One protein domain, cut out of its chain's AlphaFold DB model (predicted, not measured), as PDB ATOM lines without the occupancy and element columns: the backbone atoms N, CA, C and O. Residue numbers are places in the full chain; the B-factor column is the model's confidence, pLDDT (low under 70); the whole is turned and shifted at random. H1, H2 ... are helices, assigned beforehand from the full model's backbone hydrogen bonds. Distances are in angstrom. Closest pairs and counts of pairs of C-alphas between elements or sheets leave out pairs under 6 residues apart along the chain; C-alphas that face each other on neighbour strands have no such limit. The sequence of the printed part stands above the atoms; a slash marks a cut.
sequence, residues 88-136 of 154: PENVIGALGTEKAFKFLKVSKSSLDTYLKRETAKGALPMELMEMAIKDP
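This is residues 88 to 136 of the 154 residues of an uncharacterized protein of uncultured bacterium (UniProt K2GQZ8). The longest helix, H3, makes one side of a small helical body and folds back as a hairpin into H4, which makes the opposite side together with H1. H2 slants across one end, between H1 and the beginning of H3, while residues 121 to 125 make the turn at the other end. The printed part has 49 residues with four named helices, in the order H1, H2, H3, H4, and no named strand; the class is all helix. It is compact, with a radius of gyration of the C-alphas of 9.6 A, and spans 25 by 21 by 17 A.

Start at H3, residues 108 to 120, which touches H4, residues 126 to 133, with residues 115 to 119 alone. Their closest C-alphas, of Leu 115 and Met 129, are 6.2 A apart, and this helical hairpin has a shallow tilt of 4 degrees, opposite ways. H4 also touches H1, residues 88 to 95, at a shallow tilt of 21 degrees, opposite ways; the closest C-alphas, of Val 91 and Ala 132, are 4.5 A apart. H1 touches H2, residues 97 to 104, at a steep tilt of 52 degrees; the closest C-alphas are those of Ile 92 and Ala 100, 5.2 A. H2 and H3 are close but not clearly touching, with the C-alphas of Phe 103 and Leu 111 closest at 6.0 A. H1 and H3 are apart, as are H2 and H4. Each O i to N i+4 pair is within hydrogen-bond range in H1, H3 and H4, but 2 of 4 in H2.

Find C-alpha 108 at (27.051, -11.557, 113.659); from there H3 runs 18.5 A to C-alpha 120. H1 begins at C-alpha 88, (38.105, -10.098, 109.231), and H4 ends at C-alpha 133, (35.884, -10.026, 119.204).

The C-alphas of Lys 105 and Gly 122 are the farthest apart, 25.2 A. The three links are tight, and the printed part has no cut. Mean pLDDT of the printed part is 82.1; look for values under 70 at residues 104 to 108.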
ATOM      1  N   PRO A  88      37.743  -8.821 109.844       84.25
ATOM      2  CA  PRO A  88      38.105 -10.098 109.231       84.25
ATOM      3  C   PRO A  88      39.475 -10.615 109.674       84.25
ATOM      4  O   PRO A  88      39.606 -11.797 109.963       84.25
ATOM      5  N   GLU A  89      40.462  -9.729 109.804       86.44
ATOM      6  CA  GLU A  89      41.819 -10.044 110.273       86.44
ATOM      7  C   GLU A  89      41.822 -10.672 111.673       86.44
ATOM      8  O   GLU A  89      42.466 -11.695 111.886       86.44
ATOM      9  N   ASN A  90      41.031 -10.122 112.597       86.75
ATOM     10  CA  ASN A  90      40.900 -10.624 113.966       86.75
ATOM     11  C   ASN A  90      40.244 -12.010 113.992       86.75
ATOM     12  O   ASN A  90      40.701 -12.918 114.684       86.75
ATOM     13  N   VAL A  91      39.184 -12.193 113.199       86.00
ATOM     14  CA  VAL A  91      38.465 -13.472 113.108       86.00
ATOM     15  C   VAL A  91      39.333 -14.546 112.441       86.00
ATOM     16  O   VAL A  91      39.333 -15.694 112.886       86.00
ATOM     17  N   ILE A  92      40.097 -14.188 111.406       87.94
ATOM     18  CA  ILE A  92      41.044 -15.087 110.729       87.94
ATOM     19  C   ILE A  92      42.209 -15.437 111.655       87.94
ATOM     20  O   ILE A  92      42.563 -16.608 111.739       87.94
ATOM     21  N   GLY A  93      42.763 -14.464 112.384       85.19
ATOM     22  CA  GLY A  93      43.827 -14.696 113.362       85.19
ATOM     23  C   GLY A  93      43.406 -15.652 114.479       85.19
ATOM     24  O   GLY A  93      44.186 -16.507 114.883       85.19
ATOM     25  N   ALA A  94      42.149 -15.568 114.922       85.25
ATOM     26  CA  ALA A  94      41.616 -16.413 115.985       85.25
ATOM     27  C   ALA A  94      41.188 -17.822 115.537       85.25
ATOM     28  O   ALA A  94      41.344 -18.784 116.287       85.25
ATOM     29  N   LEU A  95      40.588 -17.957 114.349       86.00
ATOM     30  CA  LEU A  95      39.949 -19.207 113.906       86.00
ATOM     31  C   LEU A  95      40.690 -19.928 112.775       86.00
ATOM     32  O   LEU A  95      40.379 -21.087 112.487       86.00
ATOM     33  N   GLY A  96      41.631 -19.253 112.116       85.31
ATOM     34  CA  GLY A  96      42.220 -19.688 110.854       85.31
ATOM     35  C   GLY A  96      41.286 -19.471 109.657       85.31
ATOM     36  O   GLY A  96      40.062 -19.373 109.784       85.31
ATOM     37  N   THR A  97      41.871 -19.410 108.461       82.69
ATOM     38  CA  THR A  97      41.196 -18.996 107.220       82.69
ATOM     39  C   THR A  97      39.965 -19.842 106.876       82.69
ATOM     40  O   THR A  97      38.914 -19.286 106.558       82.69
ATOM     41  N   GLU A  98      40.042 -21.172 106.989       81.56
ATOM     42  CA  GLU A  98      38.935 -22.072 106.618       81.56
ATOM     43  C   GLU A  98      37.692 -21.904 107.499       81.56
ATOM     44  O   GLU A  98      36.558 -21.888 107.010       81.56
ATOM     45  N   LYS A  99      37.888 -21.774 108.817       81.12
ATOM     46  CA  LYS A  99      36.781 -21.599 109.763       81.12
ATOM     47  C   LYS A  99      36.254 -20.172 109.717       81.12
ATOM     48  O   LYS A  99      35.039 -19.988 109.708       81.12
ATOM     49  N   ALA A 100      37.139 -19.181 109.618       81.81
ATOM     50  CA  ALA A 100      36.765 -17.774 109.535       81.81
ATOM     51  C   ALA A 100      35.897 -17.467 108.305       81.81
ATOM     52  O   ALA A 100      34.944 -16.698 108.419       81.81
ATOM     53  N   PHE A 101      36.143 -18.116 107.158       79.69
ATOM     54  CA  PHE A 101      35.382 -17.878 105.925       79.69
ATOM     55  C   PHE A 101      33.872 -18.111 106.089       79.69
ATOM     56  O   PHE A 101      33.058 -17.386 105.512       79.69
ATOM     57  N   LYS A 102      33.484 -19.062 106.949       77.00
ATOM     58  CA  LYS A 102      32.079 -19.344 107.288       77.00
ATOM     59  C   LYS A 102      31.403 -18.190 108.026       77.00
ATOM     60  O   LYS A 102      30.184 -18.114 108.024       77.00
ATOM     61  N   PHE A 103      32.170 -17.292 108.636       78.06
ATOM     62  CA  PHE A 103      31.660 -16.174 109.426       78.06
ATOM     63  C   PHE A 103      31.831 -14.816 108.740       78.06
ATOM     64  O   PHE A 103      31.235 -13.844 109.189       78.06
ATOM     65  N   LEU A 104      32.555 -14.743 107.615       68.88
ATOM     66  CA  LEU A 104      32.692 -13.508 106.829       68.88
ATOM     67  C   LEU A 104      31.379 -13.068 106.156       68.88
ATOM     68  O   LEU A 104      31.210 -11.888 105.863       68.88
ATOM     69  N   LYS A 105      30.453 -14.003 105.894       60.75
ATOM     70  CA  LYS A 105      29.178 -13.745 105.188       60.75
ATOM     71  C   LYS A 105      27.916 -14.034 106.009       60.75
ATOM     72  O   LYS A 105      26.812 -13.854 105.503       60.75
ATOM     73  N   VAL A 106      28.053 -14.507 107.245       60.56
ATOM     74  CA  VAL A 106      26.922 -14.935 108.086       60.56
ATOM     75  C   VAL A 106      26.617 -13.862 109.132       60.56
ATOM     76  O   VAL A 106      27.444 -12.998 109.420       60.56
ATOM     77  N   SER A 107      25.398 -13.865 109.677       61.53
ATOM     78  CA  SER A 107      24.992 -12.899 110.694       61.53
ATOM     79  C   SER A 107      25.901 -12.952 111.933       61.53
ATOM     80  O   SER A 107      26.374 -14.001 112.371       61.53
ATOM     81  N   LYS A 108      26.129 -11.779 112.528       68.69
ATOM     82  CA  LYS A 108      27.051 -11.557 113.659       68.69
ATOM     83  C   LYS A 108      26.740 -12.422 114.878       68.69
ATOM     84  O   LYS A 108      27.653 -12.883 115.559       68.69
ATOM     85  N   SER A 109      25.453 -12.647 115.139       71.06
ATOM     86  CA  SER A 109      24.990 -13.494 116.235       71.06
ATOM     87  C   SER A 109      25.476 -14.935 116.086       71.06
ATOM     88  O   SER A 109      25.746 -15.584 117.092       71.06
ATOM     89  N   SER A 110      25.662 -15.428 114.860       78.69
ATOM     90  CA  SER A 110      26.161 -16.782 114.616       78.69
ATOM     91  C   SER A 110      27.640 -16.941 114.970       78.69
ATOM     92  O   SER A 110      28.000 -17.982 115.513       78.69
ATOM     93  N   LEU A 111      28.484 -15.930 114.724       82.12
ATOM     94  CA  LEU A 111      29.896 -15.962 115.128       82.12
ATOM     95  C   LEU A 111      30.037 -15.918 116.653       82.12
ATOM     96  O   LEU A 111      30.739 -16.745 117.220       82.12
ATOM     97  N   ASP A 112      29.332 -15.001 117.321       81.88
ATOM     98  CA  ASP A 112      29.365 -14.892 118.787       81.88
ATOM     99  C   ASP A 112      28.865 -16.181 119.463       81.88
ATOM    100  O   ASP A 112      29.501 -16.707 120.376       81.88
ATOM    101  N   THR A 113      27.769 -16.753 118.950       84.81
ATOM    102  CA  THR A 113      27.249 -18.049 119.417       84.81
ATOM    103  C   THR A 113      28.262 -19.171 119.202       84.81
ATOM    104  O   THR A 113      28.447 -20.011 120.082       84.81
ATOM    105  N   TYR A 114      28.931 -19.196 118.046       86.81
ATOM    106  CA  TYR A 114      29.955 -20.189 117.745       86.81
ATOM    107  C   TYR A 114      31.144 -20.079 118.701       86.81
ATOM    108  O   TYR A 114      31.471 -21.065 119.351       86.81
ATOM    109  N   LEU A 115      31.736 -18.887 118.833       85.38
ATOM    110  CA  LEU A 115      32.891 -18.640 119.699       85.38
ATOM    111  C   LEU A 115      32.590 -19.053 121.139       85.38
ATOM    112  O   LEU A 115      33.299 -19.887 121.689       85.38
ATOM    113  N   LYS A 116      31.475 -18.579 121.709       86.19
ATOM    114  CA  LYS A 116      31.054 -18.950 123.070       86.19
ATOM    115  C   LYS A 116      30.895 -20.456 123.241       86.19
ATOM    116  O   LYS A 116      31.306 -21.008 124.258       86.19
ATOM    117  N   ARG A 117      30.309 -21.130 122.250       88.56
ATOM    118  CA  ARG A 117      30.094 -22.579 122.292       88.56
ATOM    119  C   ARG A 117      31.403 -23.359 122.205       88.56
ATOM    120  O   ARG A 117      31.544 -24.349 122.912       88.56
ATOM    121  N   GLU A 118      32.332 -22.965 121.343       86.88
ATOM    122  CA  GLU A 118      33.620 -23.656 121.206       86.88
ATOM    123  C   GLU A 118      34.538 -23.392 122.407       86.88
ATOM    124  O   GLU A 118      35.190 -24.324 122.876       86.88
ATOM    125  N   THR A 119      34.509 -22.183 122.979       84.12
ATOM    126  CA  THR A 119      35.200 -21.872 124.240       84.12
ATOM    127  C   THR A 119      34.623 -22.678 125.404       84.12
ATOM    128  O   THR A 119      35.371 -23.297 126.151       84.12
ATOM    129  N   ALA A 120      33.291 -22.772 125.522       85.56
ATOM    130  CA  ALA A 120      32.639 -23.589 126.552       85.56
ATOM    131  C   ALA A 120      32.953 -25.093 126.425       85.56
ATOM    132  O   ALA A 120      32.904 -25.823 127.410       85.56
ATOM    133  N   LYS A 121      33.286 -25.557 125.216       88.06
ATOM    134  CA  LYS A 121      33.743 -26.927 124.942       88.06
ATOM    135  C   LYS A 121      35.255 -27.116 125.114       88.06
ATOM    136  O   LYS A 121      35.738 -28.224 124.902       88.06
ATOM    137  N   GLY A 122      36.006 -26.059 125.428       82.19
ATOM    138  CA  GLY A 122      37.470 -26.081 125.518       82.19
ATOM    139  C   GLY A 122      38.196 -26.214 124.173       82.19
ATOM    140  O   GLY A 122      39.413 -26.355 124.150       82.19
ATOM    141  N   ALA A 123      37.476 -26.160 123.047       84.38
ATOM    142  CA  ALA A 123      38.048 -26.280 121.704       84.38
ATOM    143  C   ALA A 123      38.689 -24.972 121.206       84.38
ATOM    144  O   ALA A 123      39.421 -24.977 120.214       84.38
ATOM    145  N   LEU A 124      38.403 -23.857 121.882       85.25
ATOM    146  CA  LEU A 124      38.969 -22.543 121.609       85.25
ATOM    147  C   LEU A 124      39.435 -21.900 122.931       85.25
ATOM    148  O   LEU A 124      38.612 -21.720 123.828       85.25
ATOM    149  N   PRO A 125      40.721 -21.535 123.071       87.75
ATOM    150  CA  PRO A 125      41.201 -20.749 124.203       87.75
ATOM    151  C   PRO A 125      40.485 -19.398 124.318       87.75
ATOM    152  O   PRO A 125      40.160 -18.768 123.307       87.75
ATOM    153  N   MET A 126      40.304 -18.920 125.554       85.25
ATOM    154  CA  MET A 126      39.684 -17.618 125.846       85.25
ATOM    155  C   MET A 126      40.407 -16.467 125.125       85.25
ATOM    156  O   MET A 126      39.769 -15.577 124.576       85.25
ATOM    157  N   GLU A 127      41.734 -16.539 125.037       87.69
ATOM    158  CA  GLU A 127      42.590 -15.544 124.378       87.69
ATOM    159  C   GLU A 127      42.277 -15.397 122.879       87.69
ATOM    160  O   GLU A 127      42.223 -14.285 122.350       87.69
ATOM    161  N   LEU A 128      42.000 -16.509 122.185       86.56
ATOM    162  CA  LEU A 128      41.605 -16.477 120.773       86.56
ATOM    163  C   LEU A 128      40.174 -15.952 120.607       86.56
ATOM    164  O   LEU A 128      39.885 -15.255 119.636       86.56
ATOM    165  N   MET A 129      39.280 -16.225 121.562       85.88
ATOM    166  CA  MET A 129      37.950 -15.609 121.577       85.88
ATOM    167  C   MET A 129      38.050 -14.087 121.721       85.88
ATOM    168  O   MET A 129      37.412 -13.364 120.957       85.88
ATOM    169  N   GLU A 130      38.851 -13.607 122.672       86.00
ATOM    170  CA  GLU A 130      39.070 -12.179 122.913       86.00
ATOM    171  C   GLU A 130      39.703 -11.493 121.702       86.00
ATOM    172  O   GLU A 130      39.256 -10.414 121.310       86.00
ATOM    173  N   MET A 131      40.662 -12.154 121.046       86.88
ATOM    174  CA  MET A 131      41.229 -11.688 119.783       86.88
ATOM    175  C   MET A 131      40.152 -11.547 118.701       86.88
ATOM    176  O   MET A 131      40.077 -10.499 118.063       86.88
ATOM    177  N   ALA A 132      39.284 -12.552 118.523       85.06
ATOM    178  CA  ALA A 132      38.242 -12.549 117.492       85.06
ATOM    179  C   ALA A 132      37.236 -11.399 117.652       85.06
ATOM    180  O   ALA A 132      36.768 -10.843 116.656       85.06
ATOM    181  N   ILE A 133      36.893 -11.050 118.897       84.69
ATOM    182  CA  ILE A 133      35.884 -10.026 119.204       84.69
ATOM    183  C   ILE A 133      36.473  -8.639 119.481       84.69
ATOM    184  O   ILE A 133      35.717  -7.705 119.765       84.69
ATOM    185  N   LYS A 134      37.800  -8.496 119.400       85.69
ATOM    186  CA  LYS A 134      38.515  -7.253 119.691       85.69
ATOM    187  C   LYS A 134      38.102  -6.125 118.744       85.69
ATOM    188  O   LYS A 134      37.964  -6.335 117.537       85.69
ATOM    189  N   ASP A 135      37.951  -4.927 119.311       80.75
ATOM    190  CA  ASP A 135      37.667  -3.665 118.615       80.75
ATOM    191  C   ASP A 135      36.536  -3.769 117.571       80.75
ATOM    192  O   ASP A 135      36.755  -3.522 116.376       80.75
ATOM    193  N   PRO A 136      35.310  -4.146 117.991       82.06
ATOM    194  CA  PRO A 136      34.197  -4.292 117.069       82.06
ATOM    195  C   PRO A 136      33.826  -2.944 116.450       82.06
ATOM    196  O   PRO A 136      33.638  -1.938 117.135       82.06
TER     197      PRO A 136